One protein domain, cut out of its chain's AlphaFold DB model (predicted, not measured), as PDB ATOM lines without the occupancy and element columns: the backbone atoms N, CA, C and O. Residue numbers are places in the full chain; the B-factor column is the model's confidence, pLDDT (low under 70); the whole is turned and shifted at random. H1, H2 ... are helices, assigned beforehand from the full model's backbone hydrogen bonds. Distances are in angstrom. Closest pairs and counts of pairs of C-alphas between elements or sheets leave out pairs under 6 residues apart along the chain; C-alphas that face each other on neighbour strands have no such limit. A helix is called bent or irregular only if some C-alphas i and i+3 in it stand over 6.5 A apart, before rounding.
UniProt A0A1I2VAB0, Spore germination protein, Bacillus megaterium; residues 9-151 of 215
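What this domain is: This is residues 9 to 151 of the 215 residues of the protein "Spore germination protein" of Bacillus megaterium (UniProt A0A1I2VAB0). One long helix, H6, is the spine of a loose, elongated bundle of four helices side by side, H1, H2, H5 and H6: H1 and H2 pack on different sides of H6, and H5 fits between them toward the end where H6 begins. H3 and H4 form a small hairpin beside H5, away from H6, and residues 146 to 151 fold back after H6. The printed part has 143 residues with six named helices, H1 to H6 in order, and no named strand; the class is all helix. It is loose, with a radius of gyration of the C-alphas of 18.3 A and spans of 60 by 33 by 20 A.

How they stand to each other: H1, residues 9 to 29, touches H6, residues 110 to 145, at a shallow tilt of 31 degrees, the same way; the closest C-alphas are those of Thr 16 and Ala 120, 6.0 A apart. H2, residues 33 to 60, is apart from H1 but touches H6 at a shallow tilt of 6 degrees, opposite ways, with C-alphas of Trp 37 and Met 129 closest at 5.9 A. H3, residues 66 to 74, and H4, residues 79 to 88, form a hairpin and only just touch, with 3 pairs of C-alphas within 8 A, the closest those of Glu 71 and Ala 79 at 5.0 A. H5, residues 91 to 106, touches H2 with C-alphas of Tyr 54 and Ala 101 closest at 6.2 A. Every O i to N i+4 pair is within hydrogen-bond range in H3, H4 and H6, against 14 of 17 in H1, 22 of 24 in H2 and 6 of 12 in H5.

Where its parts are: H1 begins at C-alpha 9 (13.281, -12.443, -22.982) and is 30.5 A long. H2 is 41.4 A long and irregular, with C-alphas 34 and 37 7.3 A apart; H5, 21.4 A long, is irregular too, with C-alphas 93 and 96 7.6 A apart. H6, 52.3 A long, ends at C-alpha 145 (5.447, 24.239, -48.319).

The domain as a whole: The C-alphas of Lys 76 and Phe 145 are the two farthest apart, 61.6 A. The printed part has no cut, and the five links between helices are tight. Mean pLDDT of the printed part is 79.1, and it is under 70 at residues 24 to 32, 76, 79 to 80 and 82 to 98.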
ATOM      1  N   TRP A   9      14.401 -13.100 -22.311       84.06
ATOM      2  CA  TRP A   9      13.281 -12.443 -22.982       84.06
ATOM      3  C   TRP A   9      12.678 -11.311 -22.147       84.06
ATOM      4  O   TRP A   9      12.493 -10.209 -22.651       84.06
ATOM      5  N   GLN A  10      12.435 -11.556 -20.855       86.62
ATOM      6  CA  GLN A  10      11.955 -10.515 -19.940       86.62
ATOM      7  C   GLN A  10      12.933  -9.343 -19.882       86.62
ATOM      8  O   GLN A  10      12.507  -8.196 -19.942       86.62
ATOM      9  N   LEU A  11      14.237  -9.623 -19.830       85.75
ATOM     10  CA  LEU A  11      15.265  -8.589 -19.861       85.75
ATOM     11  C   LEU A  11      15.222  -7.776 -21.161       85.75
ATOM     12  O   LEU A  11      15.241  -6.552 -21.110       85.75
ATOM     13  N   PHE A  12      15.134  -8.443 -22.313       86.88
ATOM     14  CA  PHE A  12      15.050  -7.779 -23.616       86.88
ATOM     15  C   PHE A  12      13.844  -6.837 -23.711       86.88
ATOM     16  O   PHE A  12      13.985  -5.684 -24.122       86.88
ATOM     17  N   VAL A  13      12.666  -7.314 -23.298       87.88
ATOM     18  CA  VAL A  13      11.424  -6.529 -23.305       87.88
ATOM     19  C   VAL A  13      11.526  -5.343 -22.348       87.88
ATOM     20  O   VAL A  13      11.179  -4.232 -22.736       87.88
ATOM     21  N   LEU A  14      12.038  -5.552 -21.132       85.25
ATOM     22  CA  LEU A  14      12.219  -4.483 -20.146       85.25
ATOM     23  C   LEU A  14      13.133  -3.374 -20.670       85.25
ATOM     24  O   LEU A  14      12.766  -2.207 -20.579       85.25
ATOM     25  N   ILE A  15      14.281  -3.737 -21.251       84.62
ATOM     26  CA  ILE A  15      15.209  -2.767 -21.849       84.62
ATOM     27  C   ILE A  15      14.511  -2.007 -22.975       84.62
ATOM     28  O   ILE A  15      14.523  -0.785 -22.995       84.62
ATOM     29  N   THR A  16      13.856  -2.726 -23.886       85.88
ATOM     30  CA  THR A  16      13.226  -2.118 -25.062       85.88
ATOM     31  C   THR A  16      12.118  -1.141 -24.683       85.88
ATOM     32  O   THR A  16      12.079  -0.030 -25.196       85.88
ATOM     33  N   LEU A  17      11.232  -1.516 -23.759       84.25
ATOM     34  CA  LEU A  17      10.152  -0.632 -23.318       84.25
ATOM     35  C   LEU A  17      10.678   0.597 -22.571       84.25
ATOM     36  O   LEU A  17      10.131   1.685 -22.741       84.25
ATOM     37  N   PHE A  18      11.733   0.432 -21.771       80.88
ATOM     38  CA  PHE A  18      12.366   1.544 -21.069       80.88
ATOM     39  C   PHE A  18      12.977   2.554 -22.054       80.88
ATOM     40  O   PHE A  18      12.694   3.747 -21.966       80.88
ATOM     41  N   GLU A  19      13.752   2.064 -23.024       79.25
ATOM     42  CA  GLU A  19      14.439   2.872 -24.045       79.25
ATOM     43  C   GLU A  19      13.457   3.590 -24.984       79.25
ATOM     44  O   GLU A  19      13.655   4.751 -25.335       79.25
ATOM     45  N   ILE A  20      12.343   2.947 -25.352       78.75
ATOM     46  CA  ILE A  20      11.278   3.612 -26.122       78.75
ATOM     47  C   ILE A  20      10.669   4.771 -25.317       78.75
ATOM     48  O   ILE A  20      10.346   5.812 -25.886       78.75
ATOM     49  N   GLY A  21      10.519   4.620 -23.998       74.56
ATOM     50  CA  GLY A  21      10.017   5.682 -23.126       74.56
ATOM     51  C   GLY A  21      10.958   6.889 -23.052       74.56
ATOM     52  O   GLY A  21      10.505   8.028 -23.191       74.56
ATOM     53  N   SER A  22      12.261   6.658 -22.871       72.38
ATOM     54  CA  SER A  22      13.263   7.733 -22.799       72.38
ATOM     55  C   SER A  22      13.474   8.427 -24.148       72.38
ATOM     56  O   SER A  22      13.615   9.650 -24.189       72.38
ATOM     57  N   ALA A  23      13.397   7.688 -25.259       71.19
ATOM     58  CA  ALA A  23      13.495   8.208 -26.624       71.19
ATOM     59  C   ALA A  23      12.561   9.400 -26.899       71.19
ATOM     60  O   ALA A  23      12.971  10.382 -27.526       71.19
ATOM     61  N   PHE A  24      11.322   9.353 -26.395       66.44
ATOM     62  CA  PHE A  24      10.368  10.459 -26.537       66.44
ATOM     63  C   PHE A  24      10.830  11.738 -25.830       66.44
ATOM     64  O   PHE A  24      10.595  12.836 -26.335       66.44
ATOM     65  N   LEU A  25      11.505  11.612 -24.685       66.56
ATOM     66  CA  LEU A  25      12.044  12.750 -23.936       66.56
ATOM     67  C   LEU A  25      13.281  13.331 -24.623       66.56
ATOM     68  O   LEU A  25      13.422  14.549 -24.709       66.56
ATOM     69  N   VAL A  26      14.144  12.466 -25.162       64.88
ATOM     70  CA  VAL A  26      15.348  12.870 -25.900       64.88
ATOM     71  C   VAL A  26      14.967  13.732 -27.103       64.88
ATOM     72  O   VAL A  26      15.503  14.824 -27.254       64.88
ATOM     73  N   GLY A  27      13.985  13.317 -27.912       63.06
ATOM     74  CA  GLY A  27      13.535  14.098 -29.072       63.06
ATOM     75  C   GLY A  27      13.051  15.517 -28.730       63.06
ATOM     76  O   GLY A  27      13.213  16.425 -29.541       63.06
ATOM     77  N   LEU A  28      12.508  15.725 -27.524       52.75
ATOM     78  CA  LEU A  28      12.083  17.038 -27.021       52.75
ATOM     79  C   LEU A  28      13.246  17.878 -26.465       52.75
ATOM     80  O   LEU A  28      13.151  19.102 -26.446       52.75
ATOM     81  N   ALA A  29      14.323  17.232 -26.015       54.97
ATOM     82  CA  ALA A  29      15.485  17.863 -25.387       54.97
ATOM     83  C   ALA A  29      16.678  18.069 -26.344       54.97
ATOM     84  O   ALA A  29      17.698  18.632 -25.950       54.97
ATOM     85  N   MET A  30      16.596  17.589 -27.589       64.69
ATOM     86  CA  MET A  30      17.699  17.656 -28.547       64.69
ATOM     87  C   MET A  30      17.781  19.007 -29.265       64.69
ATOM     88  O   MET A  30      17.092  19.252 -30.255       64.69
ATOM     89  N   ASP A  31      18.750  19.829 -28.866       68.06
ATOM     90  CA  ASP A  31      19.118  21.060 -29.585       68.06
ATOM     91  C   ASP A  31      19.781  20.796 -30.950       68.06
ATOM     92  O   ASP A  31      19.869  21.688 -31.795       68.06
ATOM     93  N   ALA A  32      20.225  19.559 -31.192       68.38
ATOM     94  CA  ALA A  32      21.012  19.166 -32.361       68.38
ATOM     95  C   ALA A  32      20.249  19.222 -33.701       68.38
ATOM     96  O   ALA A  32      20.871  19.046 -34.745       68.38
ATOM     97  N   LYS A  33      18.930  19.474 -33.709       79.12
ATOM     98  CA  LYS A  33      18.084  19.622 -34.916       79.12
ATOM     99  C   LYS A  33      18.424  18.602 -36.014       79.12
ATOM    100  O   LYS A  33      18.074  17.438 -35.886       79.12
ATOM    101  N   GLN A  34      19.083  19.022 -37.097       77.69
ATOM    102  CA  GLN A  34      19.412  18.173 -38.248       77.69
ATOM    103  C   GLN A  34      20.600  17.237 -37.999       77.69
ATOM    104  O   GLN A  34      20.683  16.197 -38.641       77.69
ATOM    105  N   ASP A  35      21.469  17.549 -37.040       83.19
ATOM    106  CA  ASP A  35      22.664  16.763 -36.700       83.19
ATOM    107  C   ASP A  35      22.381  15.695 -35.631       83.19
ATOM    108  O   ASP A  35      23.258  14.928 -35.231       83.19
ATOM    109  N   ALA A  36      21.129  15.604 -35.179       81.50
ATOM    110  CA  ALA A  36      20.679  14.664 -34.161       81.50
ATOM    111  C   ALA A  36      20.990  13.192 -34.497       81.50
ATOM    112  O   ALA A  36      21.290  12.410 -33.598       81.50
ATOM    113  N   TRP A  37      20.990  12.805 -35.777       82.56
ATOM    114  CA  TRP A  37      21.342  11.438 -36.184       82.56
ATOM    115  C   TRP A  37      22.808  11.087 -35.871       82.56
ATOM    116  O   TRP A  37      23.097   9.946 -35.505       82.56
ATOM    117  N   ILE A  38      23.724  12.062 -35.938       83.69
ATOM    118  CA  ILE A  38      25.136  11.884 -35.564       83.69
ATOM    119  C   ILE A  38      25.246  11.722 -34.051       83.69
ATOM    120  O   ILE A  38      25.950  10.833 -33.575       83.69
ATOM    121  N   ALA A  39      24.518  12.541 -33.288       83.12
ATOM    122  CA  ALA A  39      24.483  12.429 -31.832       83.12
ATOM    123  C   ALA A  39      23.974  11.048 -31.382       83.12
ATOM    124  O   ALA A  39      24.568  10.442 -30.493       83.12
ATOM    125  N   ILE A  40      22.943  10.510 -32.048       83.25
ATOM    126  CA  ILE A  40      22.438   9.149 -31.806       83.25
ATOM    127  C   ILE A  40      23.525   8.108 -32.103       83.25
ATOM    128  O   ILE A  40      23.760   7.231 -31.276       83.25
ATOM    129  N   LEU A  41      24.237   8.215 -33.233       86.06
ATOM    130  CA  LEU A  41      25.336   7.301 -33.578       86.06
ATOM    131  C   LEU A  41      26.465   7.310 -32.543       86.06
ATOM    132  O   LEU A  41      26.921   6.251 -32.109       86.06
ATOM    133  N   VAL A  42      26.908   8.498 -32.134       86.62
ATOM    134  CA  VAL A  42      27.938   8.654 -31.098       86.62
ATOM    135  C   VAL A  42      27.444   8.071 -29.773       86.62
ATOM    136  O   VAL A  42      28.181   7.331 -29.121       86.62
ATOM    137  N   GLY A  43      26.180   8.325 -29.424       82.44
ATOM    138  CA  GLY A  43      25.502   7.727 -28.278       82.44
ATOM    139  C   GLY A  43      25.556   6.201 -28.318       82.44
ATOM    140  O   GLY A  43      26.068   5.587 -27.387       82.44
ATOM    141  N   MET A  44      25.152   5.580 -29.429       85.62
ATOM    142  CA  MET A  44      25.194   4.122 -29.602       85.62
ATOM    143  C   MET A  44      26.605   3.551 -29.422       85.62
ATOM    144  O   MET A  44      26.789   2.584 -28.681       85.62
ATOM    145  N   ILE A  45      27.614   4.163 -30.053       89.31
ATOM    146  CA  ILE A  45      29.015   3.729 -29.929       89.31
ATOM    147  C   ILE A  45      29.478   3.825 -28.471       89.31
ATOM    148  O   ILE A  45      30.088   2.887 -27.951       89.31
ATOM    149  N   SER A  46      29.155   4.928 -27.793       84.69
ATOM    150  CA  SER A  46      29.500   5.119 -26.384       84.69
ATOM    151  C   SER A  46      28.813   4.091 -25.475       84.69
ATOM    152  O   SER A  46      29.467   3.509 -24.607       84.69
ATOM    153  N   SER A  47      27.547   3.757 -25.739       82.69
ATOM    154  CA  SER A  47      26.797   2.728 -25.010       82.69
ATOM    155  C   SER A  47      27.407   1.339 -25.186       82.69
ATOM    156  O   SER A  47      27.546   0.596 -24.211       82.69
ATOM    157  N   TYR A  48      27.855   0.987 -26.395       87.75
ATOM    158  CA  TYR A  48      28.566  -0.274 -26.627       87.75
ATOM    159  C   TYR A  48      29.899  -0.340 -25.877       87.75
ATOM    160  O   TYR A  48      30.210  -1.369 -25.270       87.75
ATOM    161  N   ALA A  49      30.667   0.753 -25.873       89.31
ATOM    162  CA  ALA A  49      31.920   0.833 -25.127       89.31
ATOM    163  C   ALA A  49      31.690   0.657 -23.617       89.31
ATOM    164  O   ALA A  49      32.378  -0.138 -22.972       89.31
ATOM    165  N   LEU A  50      30.676   1.326 -23.059       84.25
ATOM    166  CA  LEU A  50      30.316   1.199 -21.647       84.25
ATOM    167  C   LEU A  50      29.891  -0.227 -21.290       84.25
ATOM    168  O   LEU A  50      30.375  -0.782 -20.304       84.25
ATOM    169  N   ILE A  51      29.049  -0.868 -22.102       85.12
ATOM    170  CA  ILE A  51      28.637  -2.261 -21.858       85.12
ATOM    171  C   ILE A  51      29.819  -3.206 -21.886       85.12
ATOM    172  O   ILE A  51      29.897  -4.107 -21.052       85.12
ATOM    173  N   PHE A  52      30.751  -3.009 -22.815       88.12
ATOM    174  CA  PHE A  52      31.961  -3.812 -22.858       88.12
ATOM    175  C   PHE A  52      32.770  -3.675 -21.560       88.12
ATOM    176  O   PHE A  52      33.197  -4.684 -20.993       88.12
ATOM    177  N   ILE A  53      32.917  -2.453 -21.040       87.12
ATOM    178  CA  ILE A  53      33.578  -2.192 -19.755       87.12
ATOM    179  C   ILE A  53      32.834  -2.890 -18.609       87.12
ATOM    180  O   ILE A  53      33.455  -3.634 -17.847       87.12
ATOM    181  N   TYR A  54      31.511  -2.730 -18.508       83.69
ATOM    182  CA  TYR A  54      30.707  -3.362 -17.453       83.69
ATOM    183  C   TYR A  54      30.743  -4.890 -17.520       83.69
ATOM    184  O   TYR A  54      30.906  -5.555 -16.496       83.69
ATOM    185  N   TYR A  55      30.686  -5.458 -18.724       87.38
ATOM    186  CA  TYR A  55      30.849  -6.891 -18.951       87.38
ATOM    187  C   TYR A  55      32.208  -7.396 -18.442       87.38
ATOM    188  O   TYR A  55      32.285  -8.438 -17.782       87.38
ATOM    189  N   ARG A  56      33.293  -6.656 -18.712       89.12
ATOM    190  CA  ARG A  56      34.642  -6.989 -18.226       89.12
ATOM    191  C   ARG A  56      34.733  -6.890 -16.706       89.12
ATOM    192  O   ARG A  56      35.242  -7.823 -16.091       89.12
ATOM    193  N   LEU A  57      34.221  -5.817 -16.107       86.50
ATOM    194  CA  LEU A  57      34.219  -5.612 -14.654       86.50
ATOM    195  C   LEU A  57      33.447  -6.711 -13.922       86.50
ATOM    196  O   LEU A  57      33.963  -7.293 -12.968       86.50
ATOM    197  N   HIS A  58      32.266  -7.074 -14.418       84.56
ATOM    198  CA  HIS A  58      31.475  -8.154 -13.835       84.56
ATOM    199  C   HIS A  58      32.197  -9.508 -13.903       84.56
ATOM    200  O   HIS A  58      32.075 -10.323 -12.995       84.56
ATOM    201  N   ARG A  59      33.025  -9.753 -14.927       84.44
ATOM    202  CA  ARG A  59      33.846 -10.974 -14.990       84.44
ATOM    203  C   ARG A  59      34.927 -11.027 -13.900       84.44
ATOM    204  O   ARG A  59      35.299 -12.125 -13.498       84.44
ATOM    205  N   TYR A  60      35.421  -9.879 -13.429       88.38
ATOM    206  CA  TYR A  60      36.352  -9.804 -12.295       88.38
ATOM    207  C   TYR A  60      35.634  -9.901 -10.937       88.38
ATOM    208  O   TYR A  60      36.180 -10.487 -10.004       88.38
ATOM    209  N   TYR A  61      34.404  -9.382 -10.831       87.56
ATOM    210  CA  TYR A  61      33.597  -9.372  -9.601       87.56
ATOM    211  C   TYR A  61      32.182  -9.951  -9.830       87.56
ATOM    212  O   TYR A  61      31.195  -9.218  -9.774       87.56
ATOM    213  N   PRO A  62      32.048 -11.270 -10.066       79.25
ATOM    214  CA  PRO A  62      30.805 -11.881 -10.562       79.25
ATOM    215  C   PRO A  62      29.639 -11.902  -9.564       79.25
ATOM    216  O   PRO A  62      28.493 -12.079  -9.964       79.25
ATOM    217  N   HIS A  63      29.910 -11.735  -8.269       80.81
ATOM    218  CA  HIS A  63      28.895 -11.811  -7.209       80.81
ATOM    219  C   HIS A  63      28.583 -10.465  -6.556       80.81
ATOM    220  O   HIS A  63      27.818 -10.432  -5.600       80.81
ATOM    221  N   LEU A  64      29.185  -9.381  -7.048       80.31
ATOM    222  CA  LEU A  64      28.989  -8.041  -6.511       80.31
ATOM    223  C   LEU A  64      28.216  -7.195  -7.518       80.31
ATOM    224  O   LEU A  64      28.486  -7.238  -8.723       80.31
ATOM    225  N   ALA A  65      27.264  -6.411  -7.025       75.69
ATOM    226  CA  ALA A  65      26.604  -5.395  -7.833       75.69
ATOM    227  C   ALA A  65      27.579  -4.266  -8.209       75.69
ATOM    228  O   ALA A  65      28.618  -4.082  -7.571       75.69
ATOM    229  N   LEU A  66      27.215  -3.473  -9.225       74.44
ATOM    230  CA  LEU A  66      27.982  -2.301  -9.675       74.44
ATOM    231  C   LEU A  66      28.425  -1.404  -8.513       74.44
ATOM    232  O   LEU A  66      29.597  -1.057  -8.388       74.44
ATOM    233  N   THR A  67      27.488  -1.067  -7.635       72.69
ATOM    234  CA  THR A  67      27.732  -0.216  -6.466       72.69
ATOM    235  C   THR A  67      28.694  -0.851  -5.463       72.69
ATOM    236  O   THR A  67      29.500  -0.148  -4.858       72.69
ATOM    237  N   GLU A  68      28.644  -2.171  -5.310       75.50
ATOM    238  CA  GLU A  68      29.432  -2.907  -4.324       75.50
ATOM    239  C   GLU A  68      30.886  -3.075  -4.765       75.50
ATOM    240  O   GLU A  68      31.800  -2.912  -3.955       75.50
ATOM    241  N   TYR A  69      31.140  -3.364  -6.046       80.62
ATOM    242  CA  TYR A  69      32.524  -3.432  -6.509       80.62
ATOM    243  C   TYR A  69      33.161  -2.043  -6.644       80.62
ATOM    244  O   TYR A  69      34.369  -1.940  -6.452       80.62
ATOM    245  N   ILE A  70      32.395  -0.972  -6.899       75.00
ATOM    246  CA  ILE A  70      32.911   0.409  -6.810       75.00
ATOM    247  C   ILE A  70      33.442   0.672  -5.398       75.00
ATOM    248  O   ILE A  70      34.572   1.135  -5.244       75.00
ATOM    249  N   GLU A  71      32.673   0.313  -4.367       75.44
ATOM    250  CA  GLU A  71      33.101   0.443  -2.970       75.44
ATOM    251  C   GLU A  71      34.334  -0.415  -2.663       75.44
ATOM    252  O   GLU A  71      35.261   0.045  -1.995       75.44
ATOM    253  N   LYS A  72      34.387  -1.637  -3.201       80.19
ATOM    254  CA  LYS A  72      35.529  -2.543  -3.026       80.19
ATOM    255  C   LYS A  72      36.813  -2.042  -3.694       80.19
ATOM    256  O   LYS A  72      37.889  -2.273  -3.152       80.19
ATOM    257  N   ILE A  73      36.717  -1.411  -4.864       82.94
ATOM    258  CA  ILE A  73      37.877  -0.943  -5.643       82.94
ATOM    259  C   ILE A  73      38.373   0.414  -5.134       82.94
ATOM    260  O   ILE A  73      39.576   0.609  -4.995       82.94
ATOM    261  N   ILE A  74      37.459   1.352  -4.872       78.75
ATOM    262  CA  ILE A  74      37.787   2.755  -4.558       78.75
ATOM    263  C   ILE A  74      37.895   2.990  -3.041       78.75
ATOM    264  O   ILE A  74      38.548   3.932  -2.594       78.75
ATOM    265  N   GLY A  75      37.306   2.111  -2.228       71.88
ATOM    266  CA  GLY A  75      37.311   2.209  -0.772       71.88
ATOM    267  C   GLY A  75      36.149   3.040  -0.216       71.88
ATOM    268  O   GLY A  75      35.588   3.924  -0.869       71.88
ATOM    269  N   LYS A  76      35.793   2.758   1.043       66.88
ATOM    270  CA  LYS A  76      34.584   3.258   1.728       66.88
ATOM    271  C   LYS A  76      34.471   4.784   1.853       66.88
ATOM    272  O   LYS A  76      33.381   5.274   2.114       66.88
ATOM    273  N   GLY A  77      35.566   5.530   1.687       71.31
ATOM    274  CA  GLY A  77      35.582   6.989   1.853       71.31
ATOM    275  C   GLY A  77      34.963   7.759   0.681       71.31
ATOM    276  O   GLY A  77      34.140   8.643   0.893       71.31
ATOM    277  N   ILE A  78      35.323   7.410  -0.559       71.06
ATOM    278  CA  ILE A  78      34.854   8.099  -1.781       71.06
ATOM    279  C   ILE A  78      33.594   7.424  -2.353       71.06
ATOM    280  O   ILE A  78      32.800   8.051  -3.059       71.06
ATOM    281  N   ALA A  79      33.365   6.153  -2.009       67.38
ATOM    282  CA  ALA A  79      32.225   5.369  -2.473       67.38
ATOM    283  C   ALA A  79      30.842   6.027  -2.256       67.38
ATOM    284  O   ALA A  79      30.034   5.960  -3.182       67.38
ATOM    285  N   PRO A  80      30.538   6.701  -1.124       69.38
ATOM    286  CA  PRO A  80      29.233   7.331  -0.915       69.38
ATOM    287  C   PRO A  80      28.981   8.495  -1.880       69.38
ATOM    288  O   PRO A  80      27.890   8.607  -2.433       69.38
ATOM    289  N   VAL A  81      30.005   9.316  -2.136       71.75
ATOM    290  CA  VAL A  81      29.932  10.460  -3.060       71.75
ATOM    291  C   VAL A  81      29.726   9.974  -4.488       71.75
ATOM    292  O   VAL A  81      28.836  10.457  -5.185       71.75
ATOM    293  N   LEU A  82      30.485   8.958  -4.905       69.62
ATOM    294  CA  LEU A  82      30.301   8.351  -6.220       69.62
ATOM    295  C   LEU A  82      28.931   7.688  -6.344       69.62
ATOM    296  O   LEU A  82      28.287   7.842  -7.370       69.62
ATOM    297  N   ARG A  83      28.430   7.007  -5.310       65.56
ATOM    298  CA  ARG A  83      27.107   6.365  -5.339       65.56
ATOM    299  C   ARG A  83      25.976   7.374  -5.550       65.56
ATOM    300  O   ARG A  83      25.030   7.057  -6.265       65.56
ATOM    301  N   VAL A  84      26.086   8.567  -4.963       68.19
ATOM    302  CA  VAL A  84      25.145   9.682  -5.172       68.19
ATOM    303  C   VAL A  84      25.325  10.305  -6.558       68.19
ATOM    304  O   VAL A  84      24.344  10.482  -7.272       68.19
ATOM    305  N   ALA A  85      26.561  10.564  -6.991       66.19
ATOM    306  CA  ALA A  85      26.832  11.096  -8.329       66.19
ATOM    307  C   ALA A  85      26.339  10.149  -9.444       66.19
ATOM    308  O   ALA A  85      25.738  10.585 -10.425       66.19
ATOM    309  N   TYR A  86      26.519   8.837  -9.264       63.06
ATOM    310  CA  TYR A  86      26.035   7.807 -10.184       63.06
ATOM    311  C   TYR A  86      24.509   7.662 -10.168       63.06
ATOM    312  O   TYR A  86      23.932   7.410 -11.221       63.06
ATOM    313  N   SER A  87      23.848   7.807  -9.014       60.25
ATOM    314  CA  SER A  87      22.390   7.649  -8.917       60.25
ATOM    315  C   SER A  87      21.605   8.905  -9.294       60.25
ATOM    316  O   SER A  87      20.460   8.781  -9.717       60.25
ATOM    317  N   GLN A  88      22.197  10.097  -9.151       55.72
ATOM    318  CA  GLN A  88      21.480  11.369  -9.300       55.72
ATOM    319  C   GLN A  88      21.961  12.237 -10.469       55.72
ATOM    320  O   GLN A  88      21.163  12.998 -11.004       55.72
ATOM    321  N   THR A  89      23.227  12.138 -10.897       53.53
ATOM    322  CA  THR A  89      23.808  13.053 -11.907       53.53
ATOM    323  C   THR A  89      24.024  12.393 -13.273       53.53
ATOM    324  O   THR A  89      23.955  13.067 -14.293       53.53
ATOM    325  N   LEU A  90      24.235  11.073 -13.321       55.44
ATOM    326  CA  LEU A  90      24.479  10.308 -14.558       55.44
ATOM    327  C   LEU A  90      23.216   9.704 -15.197       55.44
ATOM    328  O   LEU A  90      23.325   8.958 -16.168       55.44
ATOM    329  N   TYR A  91      22.027  10.028 -14.673       55.34
ATOM    330  CA  TYR A  91      20.749   9.445 -15.104       55.34
ATOM    331  C   TYR A  91      20.432   9.709 -16.585       55.34
ATOM    332  O   TYR A  91      19.766   8.902 -17.219       55.34
ATOM    333  N   PHE A  92      20.954  10.798 -17.152       51.12
ATOM    334  CA  PHE A  92      20.791  11.144 -18.560       51.12
ATOM    335  C   PHE A  92      22.138  11.615 -19.133       51.12
ATOM    336  O   PHE A  92      22.747  12.505 -18.534       51.12
ATOM    337  N   PRO A  93      22.650  11.055 -20.249       54.56
ATOM    338  CA  PRO A  93      22.057  10.044 -21.140       54.56
ATOM    339  C   PRO A  93      22.556   8.599 -20.887       54.56
ATOM    340  O   PRO A  93      22.549   7.785 -21.804       54.56
ATOM    341  N   PHE A  94      23.103   8.297 -19.699       61.03
ATOM    342  CA  PHE A  94      23.769   7.009 -19.428       61.03
ATOM    343  C   PHE A  94      23.161   6.214 -18.264       61.03
ATOM    344  O   PHE A  94      23.730   5.193 -17.851       61.03
ATOM    345  N   GLY A  95      22.027   6.660 -17.716       66.31
ATOM    346  CA  GLY A  95      21.364   5.995 -16.594       66.31
ATOM    347  C   GLY A  95      20.914   4.582 -16.958       66.31
ATOM    348  O   GLY A  95      21.000   3.664 -16.143       66.31
ATOM    349  N   GLU A  96      20.539   4.383 -18.215       69.75
ATOM    350  CA  GLU A  96      20.079   3.130 -18.805       69.75
ATOM    351  C   GLU A  96      21.152   2.048 -18.716       69.75
ATOM    352  O   GLU A  96      20.936   0.965 -18.167       69.75
ATOM    353  N   VAL A  97      22.362   2.372 -19.174       68.88
ATOM    354  CA  VAL A  97      23.492   1.437 -19.178       68.88
ATOM    355  C   VAL A  97      23.870   1.036 -17.753       68.88
ATOM    356  O   VAL A  97      24.214  -0.119 -17.503       68.88
ATOM    357  N   ILE A  98      23.768   1.969 -16.806       69.62
ATOM    358  CA  ILE A  98      24.032   1.733 -15.383       69.62
ATOM    359  C   ILE A  98      22.979   0.792 -14.787       69.62
ATOM    360  O   ILE A  98      23.341  -0.196 -14.145       69.62
ATOM    361  N   VAL A  99      21.690   1.049 -15.027       73.75
ATOM    362  CA  VAL A  99      20.590   0.190 -14.559       73.75
ATOM    363  C   VAL A  99      20.742  -1.223 -15.118       73.75
ATOM    364  O   VAL A  99      20.646  -2.197 -14.371       73.75
ATOM    365  N   PHE A 100      21.067  -1.371 -16.401       73.31
ATOM    366  CA  PHE A 100      21.255  -2.693 -17.000       73.31
ATOM    367  C   PHE A 100      22.553  -3.368 -16.549       73.31
ATOM    368  O   PHE A 100      22.581  -4.593 -16.398       73.31
ATOM    369  N   ALA A 101      23.599  -2.600 -16.227       73.44
ATOM    370  CA  ALA A 101      24.801  -3.139 -15.598       73.44
ATOM    371  C   ALA A 101      24.504  -3.755 -14.218       73.44
ATOM    372  O   ALA A 101      25.071  -4.790 -13.859       73.44
ATOM    373  N   MET A 102      23.564  -3.177 -13.462       75.31
ATOM    374  CA  MET A 102      23.116  -3.730 -12.178       75.31
ATOM    375  C   MET A 102      22.354  -5.052 -12.320       75.31
ATOM    376  O   MET A 102      22.251  -5.787 -11.341       75.31
ATOM    377  N   ILE A 103      21.863  -5.400 -13.513       80.00
ATOM    378  CA  ILE A 103      21.130  -6.652 -13.744       80.00
ATOM    379  C   ILE A 103      22.078  -7.847 -13.927       80.00
ATOM    380  O   ILE A 103      21.691  -8.972 -13.607       80.00
ATOM    381  N   PHE A 104      23.324  -7.645 -14.385       80.69
ATOM    382  CA  PHE A 104      24.265  -8.745 -14.674       80.69
ATOM    383  C   PHE A 104      24.385  -9.803 -13.557       80.69
ATOM    384  O   PHE A 104      24.251 -10.987 -13.893       80.69
ATOM    385  N   PRO A 105      24.535  -9.437 -12.263       79.56
ATOM    386  CA  PRO A 105      24.626 -10.398 -11.156       79.56
ATOM    387  C   PRO A 105      23.391 -11.289 -10.974       79.56
ATOM    388  O   PRO A 105      23.492 -12.379 -10.416       79.56
ATOM    389  N   TYR A 106      22.228 -10.863 -11.467       80.75
ATOM    390  CA  TYR A 106      20.959 -11.581 -11.324       80.75
ATOM    391  C   TYR A 106      20.660 -12.523 -12.502       80.75
ATOM    392  O   TYR A 106      19.609 -13.169 -12.548       80.75
ATOM    393  N   THR A 107      21.579 -12.635 -13.469       80.75
ATOM    394  CA  THR A 107      21.382 -13.437 -14.686       80.75
ATOM    395  C   THR A 107      22.191 -14.732 -14.684       80.75
ATOM    396  O   THR A 107      23.311 -14.803 -14.191       80.75
ATOM    397  N   LYS A 108      21.633 -15.799 -15.277       80.69
ATOM    398  CA  LYS A 108      22.295 -17.120 -15.324       80.69
ATOM    399  C   LYS A 108      23.547 -17.144 -16.202       80.69
ATOM    400  O   LYS A 108      24.448 -17.937 -15.955       80.69
ATOM    401  N   ASN A 109      23.559 -16.370 -17.285       85.69
ATOM    402  CA  ASN A 109      24.605 -16.436 -18.298       85.69
ATOM    403  C   ASN A 109      24.963 -15.030 -18.771       85.69
ATOM    404  O   ASN A 109      24.337 -14.495 -19.678       85.69
ATOM    405  N   VAL A 110      26.025 -14.485 -18.184       84.31
ATOM    406  CA  VAL A 110      26.516 -13.123 -18.429       84.31
ATOM    407  C   VAL A 110      26.799 -12.857 -19.913       84.31
ATOM    408  O   VAL A 110      26.511 -11.771 -20.400       84.31
ATOM    409  N   LYS A 111      27.327 -13.839 -20.664       86.94
ATOM    410  CA  LYS A 111      27.587 -13.675 -22.107       86.94
ATOM    411  C   LYS A 111      26.286 -13.498 -22.892       86.94
ATOM    412  O   LYS A 111      26.193 -12.594 -23.716       86.94
ATOM    413  N   LYS A 112      25.283 -14.341 -22.621       87.31
ATOM    414  CA  LYS A 112      23.954 -14.217 -23.239       87.31
ATOM    415  C   LYS A 112      23.279 -12.911 -22.825       87.31
ATOM    416  O   LYS A 112      22.706 -12.247 -23.675       87.31
ATOM    417  N   THR A 113      23.400 -12.517 -21.559       87.31
ATOM    418  CA  THR A 113      22.900 -11.235 -21.048       87.31
ATOM    419  C   THR A 113      23.514 -10.059 -21.801       87.31
ATOM    420  O   THR A 113      22.781  -9.222 -22.309       87.31
ATOM    421  N   ALA A 114      24.841 -10.024 -21.952       87.12
ATOM    422  CA  ALA A 114      25.526  -8.960 -22.685       87.12
ATOM    423  C   ALA A 114      25.070  -8.890 -24.151       87.12
ATOM    424  O   ALA A 114      24.841  -7.800 -24.665       87.12
ATOM    425  N   LEU A 115      24.873 -10.044 -24.801       88.88
ATOM    426  CA  LEU A 115      24.349 -10.102 -26.166       88.88
ATOM    427  C   LEU A 115      22.916  -9.561 -26.263       88.88
ATOM    428  O   LEU A 115      22.603  -8.827 -27.194       88.88
ATOM    429  N   ILE A 116      22.058  -9.889 -25.293       89.19
ATOM    430  CA  ILE A 116      20.682  -9.386 -25.228       89.19
ATOM    431  C   ILE A 116      20.676  -7.863 -25.073       89.19
ATOM    432  O   ILE A 116      20.004  -7.182 -25.845       89.19
ATOM    433  N   VAL A 117      21.466  -7.323 -24.142       87.06
ATOM    434  CA  VAL A 117      21.580  -5.870 -23.936       87.06
ATOM    435  C   VAL A 117      22.106  -5.189 -25.206       87.06
ATOM    436  O   VAL A 117      21.535  -4.198 -25.654       87.06
ATOM    437  N   PHE A 118      23.132  -5.759 -25.846       88.25
ATOM    438  CA  PHE A 118      23.667  -5.258 -27.113       88.25
ATOM    439  C   PHE A 118      22.606  -5.242 -28.223       88.25
ATOM    440  O   PHE A 118      22.442  -4.231 -28.906       88.25
ATOM    441  N   SER A 119      21.843  -6.331 -28.388       89.44
ATOM    442  CA  SER A 119      20.762  -6.389 -29.380       89.44
ATOM    443  C   SER A 119      19.656  -5.372 -29.106       89.44
ATOM    444  O   SER A 119      19.173  -4.746 -30.045       89.44
ATOM    445  N   ALA A 120      19.302  -5.153 -27.837       87.31
ATOM    446  CA  ALA A 120      18.268  -4.199 -27.460       87.31
ATOM    447  C   ALA A 120      18.705  -2.760 -27.766       87.31
ATOM    448  O   ALA A 120      17.961  -2.022 -28.404       87.31
ATOM    449  N   ILE A 121      19.933  -2.370 -27.417       85.50
ATOM    450  CA  ILE A 121      20.463  -1.034 -27.748       85.50
ATOM    451  C   ILE A 121      20.555  -0.825 -29.253       85.50
ATOM    452  O   ILE A 121      20.230   0.247 -29.747       85.50
ATOM    453  N   THR A 122      20.955  -1.859 -29.992       89.25
ATOM    454  CA  THR A 122      21.018  -1.790 -31.456       89.25
ATOM    455  C   THR A 122      19.633  -1.551 -32.049       89.25
ATOM    456  O   THR A 122      19.465  -0.653 -32.869       89.25
ATOM    457  N   LEU A 123      18.629  -2.310 -31.601       89.75
ATOM    458  CA  LEU A 123      17.248  -2.166 -32.058       89.75
ATOM    459  C   LEU A 123      16.688  -0.768 -31.752       89.75
ATOM    460  O   LEU A 123      16.129  -0.128 -32.641       89.75
ATOM    461  N   ASN A 124      16.866  -0.281 -30.521       85.81
ATOM    462  CA  ASN A 124      16.367   1.033 -30.111       85.81
ATOM    463  C   ASN A 124      17.116   2.177 -30.803       85.81
ATOM    464  O   ASN A 124      16.487   3.122 -31.271       85.81
ATOM    465  N   GLY A 125      18.436   2.067 -30.956       85.25
ATOM    466  CA  GLY A 125      19.242   3.050 -31.678       85.25
ATOM    467  C   GLY A 125      18.858   3.160 -33.157       85.25
ATOM    468  O   GLY A 125      18.723   4.267 -33.677       85.25
ATOM    469  N   ILE A 126      18.584   2.031 -33.823       87.62
ATOM    470  CA  ILE A 126      18.052   2.024 -35.195       87.62
ATOM    471  C   ILE A 126      16.660   2.669 -35.243       87.62
ATOM    472  O   ILE A 126      16.397   3.481 -36.129       87.62
ATOM    473  N   ASN A 127      15.775   2.353 -34.293       85.81
ATOM    474  CA  ASN A 127      14.432   2.939 -34.230       85.81
ATOM    475  C   ASN A 127      14.484   4.473 -34.070       85.81
ATOM    476  O   ASN A 127      13.839   5.206 -34.828       85.81
ATOM    477  N   LEU A 128      15.323   4.953 -33.151       84.44
ATOM    478  CA  LEU A 128      15.601   6.373 -32.941       84.44
ATOM    479  C   LEU A 128      16.144   7.040 -34.206       84.44
ATOM    480  O   LEU A 128      15.694   8.124 -34.578       84.44
ATOM    481  N   MET A 129      17.070   6.384 -34.904       85.00
ATOM    482  CA  MET A 129      17.648   6.900 -36.141       85.00
ATOM    483  C   MET A 129      16.609   7.034 -37.259       85.00
ATOM    484  O   MET A 129      16.535   8.088 -37.890       85.00
ATOM    485  N   ILE A 130      15.785   6.008 -37.486       84.94
ATOM    486  CA  ILE A 130      14.708   6.048 -38.490       84.94
ATOM    487  C   ILE A 130      13.737   7.188 -38.169       84.94
ATOM    488  O   ILE A 130      13.427   8.001 -39.041       84.94
ATOM    489  N   THR A 131      13.309   7.288 -36.910       83.62
ATOM    490  CA  THR A 131      12.425   8.363 -36.441       83.62
ATOM    491  C   THR A 131      13.044   9.738 -36.696       83.62
ATOM    492  O   THR A 131      12.371  10.644 -37.193       83.62
ATOM    493  N   MET A 132      14.345   9.896 -36.436       84.44
ATOM    494  CA  MET A 132      15.049  11.153 -36.671       84.44
ATOM    495  C   MET A 132      15.124  11.516 -38.158       84.44
ATOM    496  O   MET A 132      14.870  12.664 -38.521       84.44
ATOM    497  N   ILE A 133      15.415  10.551 -39.034       85.25
ATOM    498  CA  ILE A 133      15.455  10.765 -40.490       85.25
ATOM    499  C   ILE A 133      14.080  11.204 -41.008       85.25
ATOM    500  O   ILE A 133      13.990  12.163 -41.779       85.25
ATOM    501  N   VAL A 134      13.000  10.565 -40.546       86.00
ATOM    502  CA  VAL A 134      11.625  10.958 -40.891       86.00
ATOM    503  C   VAL A 134      11.335  12.386 -40.428       86.00
ATOM    504  O   VAL A 134      10.831  13.188 -41.215       86.00
ATOM    505  N   ASN A 135      11.711  12.745 -39.197       84.19
ATOM    506  CA  ASN A 135      11.534  14.102 -38.674       84.19
ATOM    507  C   ASN A 135      12.298  15.154 -39.494       84.19
ATOM    508  O   ASN A 135      11.750  16.215 -39.791       84.19
ATOM    509  N   ILE A 136      13.531  14.862 -39.919       84.88
ATOM    510  CA  ILE A 136      14.302  15.754 -40.801       84.88
ATOM    511  C   ILE A 136      13.585  15.933 -42.147       84.88
ATOM    512  O   ILE A 136      13.453  17.062 -42.625       84.88
ATOM    513  N   GLY A 137      13.060  14.852 -42.733       85.75
ATOM    514  CA  GLY A 137      12.268  14.910 -43.967       85.75
ATOM    515  C   GLY A 137      11.000  15.761 -43.826       85.75
ATOM    516  O   GLY A 137      10.720  16.610 -44.675       85.75
ATOM    517  N   VAL A 138      10.271  15.598 -42.718       88.19
ATOM    518  CA  VAL A 138       9.083  16.399 -42.370       88.19
ATOM    519  C   VAL A 138       9.431  17.887 -42.273       88.19
ATOM    520  O   VAL A 138       8.727  18.730 -42.836       88.19
ATOM    521  N   LEU A 139      10.529  18.224 -41.590       86.31
ATOM    522  CA  LEU A 139      11.008  19.604 -41.475       86.31
ATOM    523  C   LEU A 139      11.388  20.187 -42.840       86.31
ATOM    524  O   LEU A 139      11.053  21.339 -43.120       86.31
ATOM    525  N   GLY A 140      12.042  19.404 -43.702       85.81
ATOM    526  CA  GLY A 140      12.370  19.807 -45.071       85.81
ATOM    527  C   GLY A 140      11.123  20.153 -45.887       85.81
ATOM    528  O   GLY A 140      11.044  21.231 -46.480       85.81
ATOM    529  N   LEU A 141      10.102  19.294 -45.847       87.44
ATOM    530  CA  LEU A 141       8.821  19.540 -46.516       87.44
ATOM    531  C   LEU A 141       8.103  20.769 -45.948       87.44
ATOM    532  O   LEU A 141       7.599  21.594 -46.707       87.44
ATOM    533  N   SER A 142       8.105  20.948 -44.627       88.81
ATOM    534  CA  SER A 142       7.524  22.136 -43.993       88.81
ATOM    535  C   SER A 142       8.165  23.439 -44.474       88.81
ATOM    536  O   SER A 142       7.435  24.405 -44.697       88.81
ATOM    537  N   HIS A 143       9.479  23.461 -44.727       87.06
ATOM    538  CA  HIS A 143      10.153  24.630 -45.304       87.06
ATOM    539  C   HIS A 143       9.735  24.889 -46.756       87.06
ATOM    540  O   HIS A 143       9.459  26.035 -47.114       87.06
ATOM    541  N   VAL A 144       9.638  23.842 -47.583       88.75
ATOM    542  CA  VAL A 144       9.220  23.956 -48.994       88.75
ATOM    543  C   VAL A 144       7.780  24.461 -49.105       88.75
ATOM    544  O   VAL A 144       7.500  25.383 -49.872       88.75
ATOM    545  N   PHE A 145       6.873  23.906 -48.302       90.06
ATOM    546  CA  PHE A 145       5.447  24.239 -48.319       90.06
ATOM    547  C   PHE A 145       5.065  25.398 -47.384       90.06
ATOM    548  O   PHE A 145       3.892  25.760 -47.308       90.06
ATOM    549  N   LYS A 146       6.036  26.002 -46.682       90.50
ATOM    550  CA  LYS A 146       5.842  27.104 -45.717       90.50
ATOM    551  C   LYS A 146       4.776  26.800 -44.656       90.50
ATOM    552  O   LYS A 146       3.965  27.655 -44.292       90.50
ATOM    553  N   LEU A 147       4.767  25.567 -44.161       88.94
ATOM    554  CA  LEU A 147       3.797  25.112 -43.168       88.94
ATOM    555  C   LEU A 147       4.198  25.600 -41.780       88.94
ATOM    556  O   LEU A 147       5.316  25.347 -41.341       88.94
ATOM    557  N   LYS A 148       3.266  26.247 -41.070       83.25
ATOM    558  CA  LYS A 148       3.492  26.720 -39.693       83.25
ATOM    559  C   LYS A 148       3.656  25.569 -38.692       83.25
ATOM    560  O   LYS A 148       4.439  25.698 -37.763       83.25
ATOM    561  N   ASN A 149       2.946  24.457 -38.906       85.06
ATOM    562  CA  ASN A 149       2.931  23.301 -38.006       85.06
ATOM    563  C   ASN A 149       3.320  22.016 -38.764       85.06
ATOM    564  O   ASN A 149       2.472  21.456 -39.462       85.06
ATOM    565  N   PRO A 150       4.572  21.537 -38.642       82.81
ATOM    566  CA  PRO A 150       5.042  20.325 -39.318       82.81
ATOM    567  C   PRO A 150       4.535  19.016 -38.692       82.81
ATOM    568  O   PRO A 150       4.446  18.010 -39.388       82.81
ATOM    569  N   SER A 151       4.190  18.999 -37.400       82.31
ATOM    570  CA  SER A 151       3.922  17.763 -36.642       82.31
ATOM    571  C   SER A 151       2.857  16.829 -37.245       82.31
ATOM    572  O   SER A 151       3.085  15.620 -37.256       82.31
TER     573      SER A 151